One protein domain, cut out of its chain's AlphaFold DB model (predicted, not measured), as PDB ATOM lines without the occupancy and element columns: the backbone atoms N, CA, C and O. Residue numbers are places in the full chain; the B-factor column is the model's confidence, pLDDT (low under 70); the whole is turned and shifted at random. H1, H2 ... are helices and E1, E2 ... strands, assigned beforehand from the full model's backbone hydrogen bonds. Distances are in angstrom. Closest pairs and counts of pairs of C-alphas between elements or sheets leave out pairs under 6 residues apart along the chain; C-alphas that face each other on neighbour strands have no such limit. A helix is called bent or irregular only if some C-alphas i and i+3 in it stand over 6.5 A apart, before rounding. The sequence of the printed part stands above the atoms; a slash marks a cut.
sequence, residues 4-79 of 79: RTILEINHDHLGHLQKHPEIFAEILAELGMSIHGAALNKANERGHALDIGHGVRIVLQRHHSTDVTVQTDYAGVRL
ATOM      1  N   ARG A   4     -25.992 -20.411  40.227       83.25
ATOM      2  CA  ARG A   4     -25.966 -19.724  38.934       83.25
ATOM      3  C   ARG A   4     -25.882 -18.229  39.187       83.25
ATOM      4  O   ARG A   4     -26.706 -17.701  39.935       83.25
ATOM      5  N   THR A   5     -24.913 -17.579  38.552       87.00
ATOM      6  CA  THR A   5     -24.660 -16.144  38.695       87.00
ATOM      7  C   THR A   5     -24.673 -15.487  37.324       87.00
ATOM      8  O   THR A   5     -24.065 -16.000  36.386       87.00
ATOM      9  N   ILE A   6     -25.362 -14.354  37.216       89.00
ATOM     10  CA  ILE A   6     -25.356 -13.493  36.034       89.00
ATOM     11  C   ILE A   6     -24.548 -12.247  36.377       89.00
ATOM     12  O   ILE A   6     -24.889 -11.529  37.321       89.00
ATOM     13  N   LEU A   7     -23.485 -12.014  35.611       90.69
ATOM     14  CA  LEU A   7     -22.606 -10.860  35.753       90.69
ATOM     15  C   LEU A   7     -22.760  -9.930  34.554       90.69
ATOM     16  O   LEU A   7     -22.817 -10.386  33.413       90.69
ATOM     17  N   GLU A   8     -22.757  -8.635  34.827       90.50
ATOM     18  CA  GLU A   8     -22.550  -7.592  33.829       90.50
ATOM     19  C   GLU A   8     -21.127  -7.059  34.003       90.50
ATOM     20  O   GLU A   8     -20.725  -6.711  35.114       90.50
ATOM     21  N   ILE A   9     -20.357  -7.020  32.916       91.44
ATOM     22  CA  ILE A   9     -19.001  -6.471  32.907       91.44
ATOM     23  C   ILE A   9     -18.980  -5.307  31.927       91.44
ATOM     24  O   ILE A   9     -19.295  -5.475  30.747       91.44
ATOM     25  N   ASN A  10     -18.586  -4.132  32.408       89.75
ATOM     26  CA  ASN A  10     -18.384  -2.969  31.562       89.75
ATOM     27  C   ASN A  10     -17.233  -3.242  30.580       89.75
ATOM     28  O   ASN A  10     -16.106  -3.542  30.987       89.75
ATOM     29  N   HIS A  11     -17.523  -3.109  29.284       89.00
ATOM     30  CA  HIS A  11     -16.573  -3.335  28.198       89.00
ATOM     31  C   HIS A  11     -15.285  -2.518  28.355       89.00
ATOM     32  O   HIS A  11     -14.193  -3.058  28.177       89.00
ATOM     33  N   ASP A  12     -15.397  -1.259  28.780       90.62
ATOM     34  CA  ASP A  12     -14.249  -0.360  28.935       90.62
ATOM     35  C   ASP A  12     -13.300  -0.825  30.050       90.62
ATOM     36  O   ASP A  12     -12.094  -0.576  30.012       90.62
ATOM     37  N   HIS A  13     -13.826  -1.563  31.032       88.44
ATOM     38  CA  HIS A  13     -13.054  -2.130  32.135       88.44
ATOM     39  C   HIS A  13     -12.509  -3.531  31.835       88.44
ATOM     40  O   HIS A  13     -11.632  -4.017  32.555       88.44
ATOM     41  N   LEU A  14     -12.951  -4.178  30.753       88.88
ATOM     42  CA  LEU A  14     -12.539  -5.542  30.426       88.88
ATOM     43  C   LEU A  14     -11.029  -5.635  30.168       88.88
ATOM     44  O   LEU A  14     -10.375  -6.566  30.636       88.88
ATOM     45  N   GLY A  15     -10.450  -4.639  29.491       90.06
ATOM     46  CA  GLY A  15      -9.004  -4.580  29.259       90.06
ATOM     47  C   GLY A  15      -8.187  -4.447  30.550       90.06
ATOM     48  O   GLY A  15      -7.067  -4.949  30.620       90.06
ATOM     49  N   HIS A  16      -8.740  -3.810  31.587       88.44
ATOM     50  CA  HIS A  16      -8.111  -3.741  32.908       88.44
ATOM     51  C   HIS A  16      -8.162  -5.102  33.613       88.44
ATOM     52  O   HIS A  16      -7.136  -5.575  34.091       88.44
ATOM     53  N   LEU A  17      -9.323  -5.767  33.609       88.62
ATOM     54  CA  LEU A  17      -9.482  -7.108  34.187       88.62
ATOM     55  C   LEU A  17      -8.572  -8.148  33.513       88.62
ATOM     56  O   LEU A  17      -8.046  -9.030  34.182       88.62
ATOM     57  N   GLN A  18      -8.326  -8.018  32.205       89.69
ATOM     58  CA  GLN A  18      -7.381  -8.882  31.488       89.69
ATOM     59  C   GLN A  18      -5.923  -8.672  31.913       89.69
ATOM     60  O   GLN A  18      -5.150  -9.625  31.932       89.69
ATOM     61  N   LYS A  19      -5.534  -7.433  32.237       95.06
ATOM     62  CA  LYS A  19      -4.176  -7.109  32.705       95.06
ATOM     63  C   LYS A  19      -3.941  -7.509  34.163       95.06
ATOM     64  O   LYS A  19      -2.792  -7.712  34.537       95.06
ATOM     65  N   HIS A  20      -5.020  -7.627  34.935       92.81
ATOM     66  CA  HIS A  20      -5.022  -7.925  36.365       92.81
ATOM     67  C   HIS A  20      -5.872  -9.170  36.670       92.81
ATOM     68  O   HIS A  20      -6.939  -9.062  37.288       92.81
ATOM     69  N   PRO A  21      -5.451 -10.365  36.208       91.62
ATOM     70  CA  PRO A  21      -6.210 -11.603  36.390       91.62
ATOM     71  C   PRO A  21      -6.440 -11.967  37.865       91.62
ATOM     72  O   PRO A  21      -7.409 -12.656  38.175       91.62
ATOM     73  N   GLU A  22      -5.592 -11.488  38.775       94.69
ATOM     74  CA  GLU A  22      -5.743 -11.635  40.223       94.69
ATOM     75  C   GLU A  22      -7.048 -11.023  40.744       94.69
ATOM     76  O   GLU A  22      -7.724 -11.645  41.559       94.69
ATOM     77  N   ILE A  23      -7.456  -9.872  40.201       91.44
ATOM     78  CA  ILE A  23      -8.709  -9.201  40.571       91.44
ATOM     79  C   ILE A  23      -9.896 -10.051  40.123       91.44
ATOM     80  O   ILE A  23     -10.855 -10.256  40.862       91.44
ATOM     81  N   PHE A  24      -9.833 -10.585  38.901       89.19
ATOM     82  CA  PHE A  24     -10.904 -11.433  38.394       89.19
ATOM     83  C   PHE A  24     -11.010 -12.743  39.187       89.19
ATOM     84  O   PHE A  24     -12.115 -13.204  39.469       89.19
ATOM     85  N   ALA A  25      -9.879 -13.320  39.605       91.62
ATOM     86  CA  ALA A  25      -9.857 -14.499  40.463       91.62
ATOM     87  C   ALA A  25     -10.477 -14.232  41.847       91.62
ATOM     88  O   ALA A  25     -11.244 -15.065  42.330       91.62
ATOM     89  N   GLU A  26     -10.193 -13.078  42.455       91.56
ATOM     90  CA  GLU A  26     -10.801 -12.652  43.722       91.56
ATOM     91  C   GLU A  26     -12.322 -12.509  43.589       91.56
ATOM     92  O   GLU A  26     -13.062 -13.119  44.361       91.56
ATOM     93  N   ILE A  27     -12.794 -11.835  42.533       90.25
ATOM     94  CA  ILE A  27     -14.228 -11.717  42.228       90.25
ATOM     95  C   ILE A  27     -14.876 -13.106  42.129       90.25
ATOM     96  O   ILE A  27     -15.902 -13.360  42.758       90.25
ATOM     97  N   LEU A  28     -14.285 -14.043  41.379       88.56
ATOM     98  CA  LEU A  28     -14.830 -15.401  41.254       88.56
ATOM     99  C   LEU A  28     -14.845 -16.157  42.592       88.56
ATOM    100  O   LEU A  28     -15.792 -16.905  42.855       88.56
ATOM    101  N   ALA A  29     -13.828 -15.970  43.435       88.62
ATOM    102  CA  ALA A  29     -13.768 -16.580  44.759       88.62
ATOM    103  C   ALA A  29     -14.900 -16.070  45.666       88.62
ATOM    104  O   ALA A  29     -15.548 -16.867  46.350       88.62
ATOM    105  N   GLU A  30     -15.198 -14.771  45.620       87.56
ATOM    106  CA  GLU A  30     -16.306 -14.177  46.371       87.56
ATOM    107  C   GLU A  30     -17.675 -14.688  45.915       87.56
ATOM    108  O   GLU A  30     -18.538 -14.927  46.757       87.56
ATOM    109  N   LEU A  31     -17.875 -14.917  44.611       84.38
ATOM    110  CA  LEU A  31     -19.130 -15.465  44.069       84.38
ATOM    111  C   LEU A  31     -19.406 -16.902  44.528       84.38
ATOM    112  O   LEU A  31     -20.566 -17.312  44.633       84.38
ATOM    113  N   GLY A  32     -18.349 -17.673  44.794       74.31
ATOM    114  CA  GLY A  32     -18.448 -19.004  45.395       74.31
ATOM    115  C   GLY A  32     -18.926 -18.972  46.849       74.31
ATOM    116  O   GLY A  32     -19.398 -19.987  47.365       74.31
ATOM    117  N   MET A  33     -18.846 -17.811  47.499       71.50
ATOM    118  CA  MET A  33     -19.287 -17.584  48.866       71.50
ATOM    119  C   MET A  33     -20.603 -16.791  48.897       71.50
ATOM    120  O   MET A  33     -20.937 -16.028  47.995       71.50
ATOM    121  N   SER A  34     -21.382 -16.927  49.971       72.75
ATOM    122  CA  SER A  34     -22.644 -16.184  50.136       72.75
ATOM    123  C   SER A  34     -22.443 -14.725  50.584       72.75
ATOM    124  O   SER A  34     -23.345 -14.147  51.189       72.75
ATOM    125  N   ILE A  35     -21.276 -14.127  50.312       83.69
ATOM    126  CA  ILE A  35     -20.869 -12.799  50.811       83.69
ATOM    127  C   ILE A  35     -21.828 -11.714  50.315       83.69
ATOM    128  O   ILE A  35     -22.311 -10.891  51.091       83.69
ATOM    129  N   HIS A  36     -22.170 -11.767  49.030       87.25
ATOM    130  CA  HIS A  36     -22.966 -10.733  48.370       87.25
ATOM    131  C   HIS A  36     -24.477 -10.937  48.498       87.25
ATOM    132  O   HIS A  36     -25.245 -10.061  48.115       87.25
ATOM    133  N   GLY A  37     -24.941 -12.061  49.059       86.69
ATOM    134  CA  GLY A  37     -26.347 -12.477  48.981       86.69
ATOM    135  C   GLY A  37     -27.338 -11.473  49.579       86.69
ATOM    136  O   GLY A  37     -28.339 -11.137  48.949       86.69
ATOM    137  N   ALA A  38     -27.056 -10.949  50.776       88.12
ATOM    138  CA  ALA A  38     -27.941  -9.982  51.432       88.12
ATOM    139  C   ALA A  38     -27.979  -8.632  50.694       88.12
ATOM    140  O   ALA A  38     -29.052  -8.058  50.495       88.12
ATOM    141  N   ALA A  39     -26.814  -8.142  50.262       90.44
ATOM    142  CA  ALA A  39     -26.701  -6.895  49.512       90.44
ATOM    143  C   ALA A  39     -27.369  -7.006  48.134       90.44
ATOM    144  O   ALA A  39     -28.106  -6.105  47.731       90.44
ATOM    145  N   LEU A  40     -27.178  -8.140  47.457       89.94
ATOM    146  CA  LEU A  40     -27.766  -8.432  46.158       89.94
ATOM    147  C   LEU A  40     -29.287  -8.524  46.232       89.94
ATOM    148  O   LEU A  40     -29.962  -7.895  45.425       89.94
ATOM    149  N   ASN A  41     -29.840  -9.231  47.222       88.75
ATOM    150  CA  ASN A  41     -31.291  -9.309  47.400       88.75
ATOM    151  C   ASN A  41     -31.900  -7.914  47.589       88.75
ATOM    152  O   ASN A  41     -32.859  -7.567  46.907       88.75
ATOM    153  N   LYS A  42     -31.288  -7.076  48.434       91.44
ATOM    154  CA  LYS A  42     -31.736  -5.695  48.661       91.44
ATOM    155  C   LYS A  42     -31.627  -4.818  47.408       91.44
ATOM    156  O   LYS A  42     -32.463  -3.939  47.205       91.44
ATOM    157  N   ALA A  43     -30.596  -5.014  46.586       88.25
ATOM    158  CA  ALA A  43     -30.457  -4.321  45.307       88.25
ATOM    159  C   ALA A  43     -31.542  -4.775  44.318       88.25
ATOM    160  O   ALA A  43     -32.239  -3.940  43.740       88.25
ATOM    161  N   ASN A  44     -31.752  -6.087  44.192       86.94
ATOM    162  CA  ASN A  44     -32.756  -6.675  43.312       86.94
ATOM    163  C   ASN A  44     -34.191  -6.293  43.715       86.94
ATOM    164  O   ASN A  44     -34.998  -6.010  42.836       86.94
ATOM    165  N   GLU A  45     -34.508  -6.197  45.012       87.31
ATOM    166  CA  GLU A  45     -35.798  -5.681  45.514       87.31
ATOM    167  C   GLU A  45     -36.096  -4.253  45.036       87.31
ATOM    168  O   GLU A  45     -37.254  -3.859  44.917       87.31
ATOM    169  N   ARG A  46     -35.051  -3.474  44.738       88.81
ATOM    170  CA  ARG A  46     -35.146  -2.112  44.196       88.81
ATOM    171  C   ARG A  46     -35.060  -2.068  42.670       88.81
ATOM    172  O   ARG A  46     -35.030  -0.982  42.108       88.81
ATOM    173  N   GLY A  47     -34.990  -3.222  42.004       85.19
ATOM    174  CA  GLY A  47     -34.815  -3.313  40.554       85.19
ATOM    175  C   GLY A  47     -33.400  -2.977  40.072       85.19
ATOM    176  O   GLY A  47     -33.235  -2.556  38.931       85.19
ATOM    177  N   HIS A  48     -32.378  -3.140  40.918       86.50
ATOM    178  CA  HIS A  48     -30.987  -2.833  40.584       86.50
ATOM    179  C   HIS A  48     -30.067  -4.057  40.693       86.50
ATOM    180  O   HIS A  48     -30.308  -4.981  41.477       86.50
ATOM    181  N   ALA A  49     -28.983  -4.039  39.914       90.25
ATOM    182  CA  ALA A  49     -27.842  -4.932  40.095       90.25
ATOM    183  C   ALA A  49     -26.973  -4.458  41.272       90.25
ATOM    184  O   ALA A  49     -26.990  -3.279  41.637       90.25
ATOM    185  N   LEU A  50     -26.199  -5.370  41.856       92.94
ATOM    186  CA  LEU A  50     -25.206  -5.035  42.871       92.94
ATOM    187  C   LEU A  50     -23.870  -4.718  42.196       92.94
ATOM    188  O   LEU A  50     -23.301  -5.581  41.537       92.94
ATOM    189  N   ASP A  51     -23.363  -3.503  42.380       92.38
ATOM    190  CA  ASP A  51     -22.005  -3.140  41.971       92.38
ATOM    191  C   ASP A  51     -20.990  -3.725  42.959       92.38
ATOM    192  O   ASP A  51     -21.113  -3.514  44.167       92.38
ATOM    193  N   ILE A  52     -20.019  -4.475  42.438       92.31
ATOM    194  CA  ILE A  52     -18.933  -5.081  43.220       92.31
ATOM    195  C   ILE A  52     -17.563  -4.490  42.853       92.31
ATOM    196  O   ILE A  52     -16.527  -5.015  43.246       92.31
ATOM    197  N   GLY A  53     -17.546  -3.377  42.118       90.75
ATOM    198  CA  GLY A  53     -16.337  -2.686  41.697       90.75
ATOM    199  C   GLY A  53     -15.730  -3.238  40.409       90.75
ATOM    200  O   GLY A  53     -16.226  -4.175  39.786       90.75
ATOM    201  N   HIS A  54     -14.644  -2.600  39.963       90.62
ATOM    202  CA  HIS A  54     -13.888  -2.971  38.755       90.62
ATOM    203  C   HIS A  54     -14.721  -3.058  37.462       90.62
ATOM    204  O   HIS A  54     -14.340  -3.744  36.515       90.62
ATOM    205  N   GLY A  55     -15.848  -2.343  37.413       90.19
ATOM    206  CA  GLY A  55     -16.787  -2.402  36.297       90.19
ATOM    207  C   GLY A  55     -17.588  -3.704  36.239       90.19
ATOM    208  O   GLY A  55     -18.134  -4.006  35.182       90.19
ATOM    209  N   VAL A  56     -17.654  -4.473  37.330       92.12
ATOM    210  CA  VAL A  56     -18.412  -5.722  37.430       92.12
ATOM    211  C   VAL A  56     -19.625  -5.525  38.331       92.12
ATOM    212  O   VAL A  56     -19.542  -4.952  39.418       92.12
ATOM    213  N   ARG A  57     -20.772  -6.032  37.883       93.19
ATOM    214  CA  ARG A  57     -22.019  -6.035  38.645       93.19
ATOM    215  C   ARG A  57     -22.613  -7.431  38.694       93.19
ATOM    216  O   ARG A  57     -22.619  -8.144  37.691       93.19
ATOM    217  N   ILE A  58     -23.173  -7.796  39.840       91.75
ATOM    218  CA  ILE A  58     -23.965  -9.013  40.000       91.75
ATOM    219  C   ILE A  58     -25.427  -8.662  39.742       91.75
ATOM    220  O   ILE A  58     -26.044  -7.905  40.493       91.75
ATOM    221  N   VAL A  59     -25.990  -9.220  38.674       89.25
ATOM    222  CA  VAL A  59     -27.398  -9.014  38.309       89.25
ATOM    223  C   VAL A  59     -28.288  -9.963  39.104       89.25
ATOM    224  O   VAL A  59     -29.312  -9.554  39.647       89.25
ATOM    225  N   LEU A  60     -27.880 -11.230  39.193       86.94
ATOM    226  CA  LEU A  60     -28.638 -12.286  39.850       86.94
ATOM    227  C   LEU A  60     -27.704 -13.385  40.353       86.94
ATOM    228  O   LEU A  60     -26.773 -13.773  39.650       86.94
ATOM    229  N   GLN A  61     -28.013 -13.946  41.520       86.50
ATOM    230  CA  GLN A  61     -27.388 -15.157  42.041       86.50
ATOM    231  C   GLN A  61     -28.463 -16.046  42.667       86.50
ATOM    232  O   GLN A  61     -29.244 -15.598  43.511       86.50
ATOM    233  N   ARG A  62     -28.547 -17.306  42.234       79.12
ATOM    234  CA  ARG A  62     -29.552 -18.259  42.724       79.12
ATOM    235  C   ARG A  62     -28.931 -19.617  43.003       79.12
ATOM    236  O   ARG A  62     -28.130 -20.130  42.220       79.12
ATOM    237  N   HIS A  63     -29.360 -20.210  44.109       74.31
ATOM    238  CA  HIS A  63     -29.154 -21.619  44.402       74.31
ATOM    239  C   HIS A  63     -30.365 -22.370  43.837       74.31
ATOM    240  O   HIS A  63     -31.490 -21.944  44.083       74.31
ATOM    241  N   HIS A  64     -30.134 -23.463  43.102       69.19
ATOM    242  CA  HIS A  64     -31.135 -24.308  42.417       69.19
ATOM    243  C   HIS A  64     -31.522 -23.906  40.981       69.19
ATOM    244  O   HIS A  64     -31.556 -22.739  40.598       69.19
ATOM    245  N   SER A  65     -31.806 -24.934  40.175       58.88
ATOM    246  CA  SER A  65     -32.219 -24.848  38.773       58.88
ATOM    247  C   SER A  65     -33.631 -24.270  38.686       58.88
ATOM    248  O   SER A  65     -34.608 -24.961  38.955       58.88
ATOM    249  N   THR A  66     -33.731 -22.995  38.338       63.38
ATOM    250  CA  THR A  66     -34.985 -22.330  37.973       63.38
ATOM    251  C   THR A  66     -34.742 -21.558  36.686       63.38
ATOM    252  O   THR A  66     -33.643 -21.034  36.489       63.38
ATOM    253  N   ASP A  67     -35.742 -21.520  35.809       69.06
ATOM    254  CA  ASP A  67     -35.678 -20.734  34.580       69.06
ATOM    255  C   ASP A  67     -35.644 -19.245  34.942       69.06
ATOM    256  O   ASP A  67     -36.447 -18.768  35.751       69.06
ATOM    257  N   VAL A  68     -34.701 -18.506  34.358       69.50
ATOM    258  CA  VAL A  68     -34.534 -17.067  34.580       69.50
ATOM    259  C   VAL A  68     -34.689 -16.354  33.246       69.50
ATOM    260  O   VAL A  68     -34.017 -16.677  32.272       69.50
ATOM    261  N   THR A  69     -35.555 -15.342  33.211       68.38
ATOM    262  CA  THR A  69     -35.651 -14.420  32.075       68.38
ATOM    263  C   THR A  69     -34.955 -13.117  32.437       68.38
ATOM    264  O   THR A  69     -35.310 -12.496  33.437       68.38
ATOM    265  N   VAL A  70     -33.983 -12.699  31.623       67.25
ATOM    266  CA  VAL A  70     -33.326 -11.394  31.756       67.25
ATOM    267  C   VAL A  70     -33.745 -10.533  30.576       67.25
ATOM    268  O   VAL A  70     -33.471 -10.854  29.418       67.25
ATOM    269  N   GLN A  71     -34.430  -9.431  30.866       64.56
ATOM    270  CA  GLN A  71     -34.734  -8.419  29.865       64.56
ATOM    271  C   GLN A  71     -33.633  -7.365  29.880       64.56
ATOM    272  O   GLN A  71     -33.350  -6.772  30.917       64.56
ATOM    273  N   THR A  72     -33.009  -7.162  28.725       63.09
ATOM    274  CA  THR A  72     -32.082  -6.056  28.488       63.09
ATOM    275  C   THR A  72     -32.676  -5.177  27.397       63.09
ATOM    276  O   THR A  72     -33.359  -5.692  26.505       63.09
ATOM    277  N   ASP A  73     -32.386  -3.876  27.428       58.56
ATOM    278  CA  ASP A  73     -32.865  -2.920  26.418       58.56
ATOM    279  C   ASP A  73     -32.385  -3.261  24.995       58.56
ATOM    280  O   ASP A  73     -32.948  -2.771  24.018       58.56
ATOM    281  N   TYR A  74     -31.365  -4.121  24.863       54.75
ATOM    282  CA  TYR A  74     -30.761  -4.482  23.580       54.75
ATOM    283  C   TYR A  74     -31.160  -5.861  23.030       54.75
ATOM    284  O   TYR A  74     -30.885  -6.143  21.867       54.75
ATOM    285  N   ALA A  75     -31.819  -6.708  23.824       45.53
ATOM    286  CA  ALA A  75     -32.534  -7.927  23.427       45.53
ATOM    287  C   ALA A  75     -32.940  -8.686  24.701       45.53
ATOM    288  O   ALA A  75     -32.172  -8.772  25.663       45.53
ATOM    289  N   GLY A  76     -34.127  -9.293  24.711       47.22
ATOM    290  CA  GLY A  76     -34.473 -10.264  25.749       47.22
ATOM    291  C   GLY A  76     -33.582 -11.502  25.626       47.22
ATOM    292  O   GLY A  76     -33.562 -12.137  24.574       47.22
ATOM    293  N   VAL A  77     -32.861 -11.854  26.691       47.78
ATOM    294  CA  VAL A  77     -32.049 -13.074  26.759       47.78
ATOM    295  C   VAL A  77     -32.823 -14.104  27.580       47.78
ATOM    296  O   VAL A  77     -33.149 -13.874  28.748       47.78
ATOM    297  N   ARG A  78     -33.147 -15.245  26.964       40.12
ATOM    298  CA  ARG A  78     -33.768 -16.391  27.641       40.12
ATOM    299  C   ARG A  78     -32.672 -17.415  27.948       40.12
ATOM    300  O   ARG A  78     -32.037 -17.897  27.011       40.12
ATOM    301  N   LEU A  79     -32.432 -17.674  29.234       46.53
ATOM    302  CA  LEU A  79     -31.430 -18.623  29.736       46.53
ATOM    303  C   LEU A  79     -32.045 -19.993  30.027       46.53
ATOM    304  O   LEU A  79     -33.235 -20.025  30.413       46.53
TER     305      LEU A  79
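Overview. This is residues 4 to 79 of the 79 residues of an uncharacterized protein of Paraburkholderia sp. BL23I1N1 (UniProt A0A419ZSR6). A twisted two-stranded ribbon, E1 beside the longer E2, makes the middle of this model, and the helices H1, H2 and H3 follow one another in a loose arc from one end of the ribbon round to E2, on which H3 packs. At the other end of the printed part the small hairpin of E3 and E4 is set off from this body, and its residues 71 to 76 stick out. The 76 printed residues include three named helices and four named strands, in the order E1, H1, H2, H3, E2, E3, E4; both sheets, E1 - E2 and E3 - E4, are antiparallel, and the class is mixed, helices and strands. The whole is compact, with a radius of gyration of the C-alphas of 13.0 A and spans of 34 by 30 by 23 A.

Arrangement. Start at E1, residues 4 to 9, and look across to E2, residues 56 to 63, its antiparallel neighbour at 172 degrees; N 4 and O 62 are 2.9 A apart and N 57 and O 8 are 2.9 A apart, within hydrogen-bond range. E2 bends by 58 degrees at residue 59, and residues 50 to 51 pair antiparallel with its residues 57 to 58. Next come H1, residues 11 to 19, and H2, residues 21 to 31, close but not clearly touching, with the closest C-alphas, those of Leu 17 and Phe 24, 6.2 A apart. Their lines are about perpendicular, only just, at 70.0 degrees. H3, residues 34 to 45, is close to H2 but not clearly touching; the closest C-alphas, those of Glu 30 and His 36, are 7.8 A apart. The closest C-alphas of H3 and E2 are those of Leu 40 and Ile 58, 7.3 A apart. E3, residues 69 to 72, and E4, residues 75 to 78, form a hairpin at 165 degrees, with N 77 and O 70 3.0 A apart; E2 and E3 are apart. In H2 every O i to N i+4 pair is within hydrogen-bond range; in H1 it is 3 of 5 and in H3 6 of 8.

Along the chain. Find C-alpha 4 at (-25.966, -19.724, 38.934); from there E1 runs 16.1 A to C-alpha 9. H1 spans 13.7 A and is irregular, only just, with C-alphas 12 and 15 6.7 A apart. H2 spans 15.5 A. H3 begins at C-alpha 34, (-22.644, -16.184, 50.136), and spans 17.5 A; it is irregular, with C-alphas 35 and 38 7.6 A apart. E2 spans 20.4 A, E3 9.8 A, and E4 9.5 A, ending at C-alpha 78, (-33.768, -16.391, 27.641).

Size, cuts and confidence. The two C-alphas farthest apart, those of Lys 19 and Thr 66, are 34.8 A apart. The printed part has no cut and no long link. Residues 64 to 79 have pLDDT under 70; the mean of the printed part is 81.9.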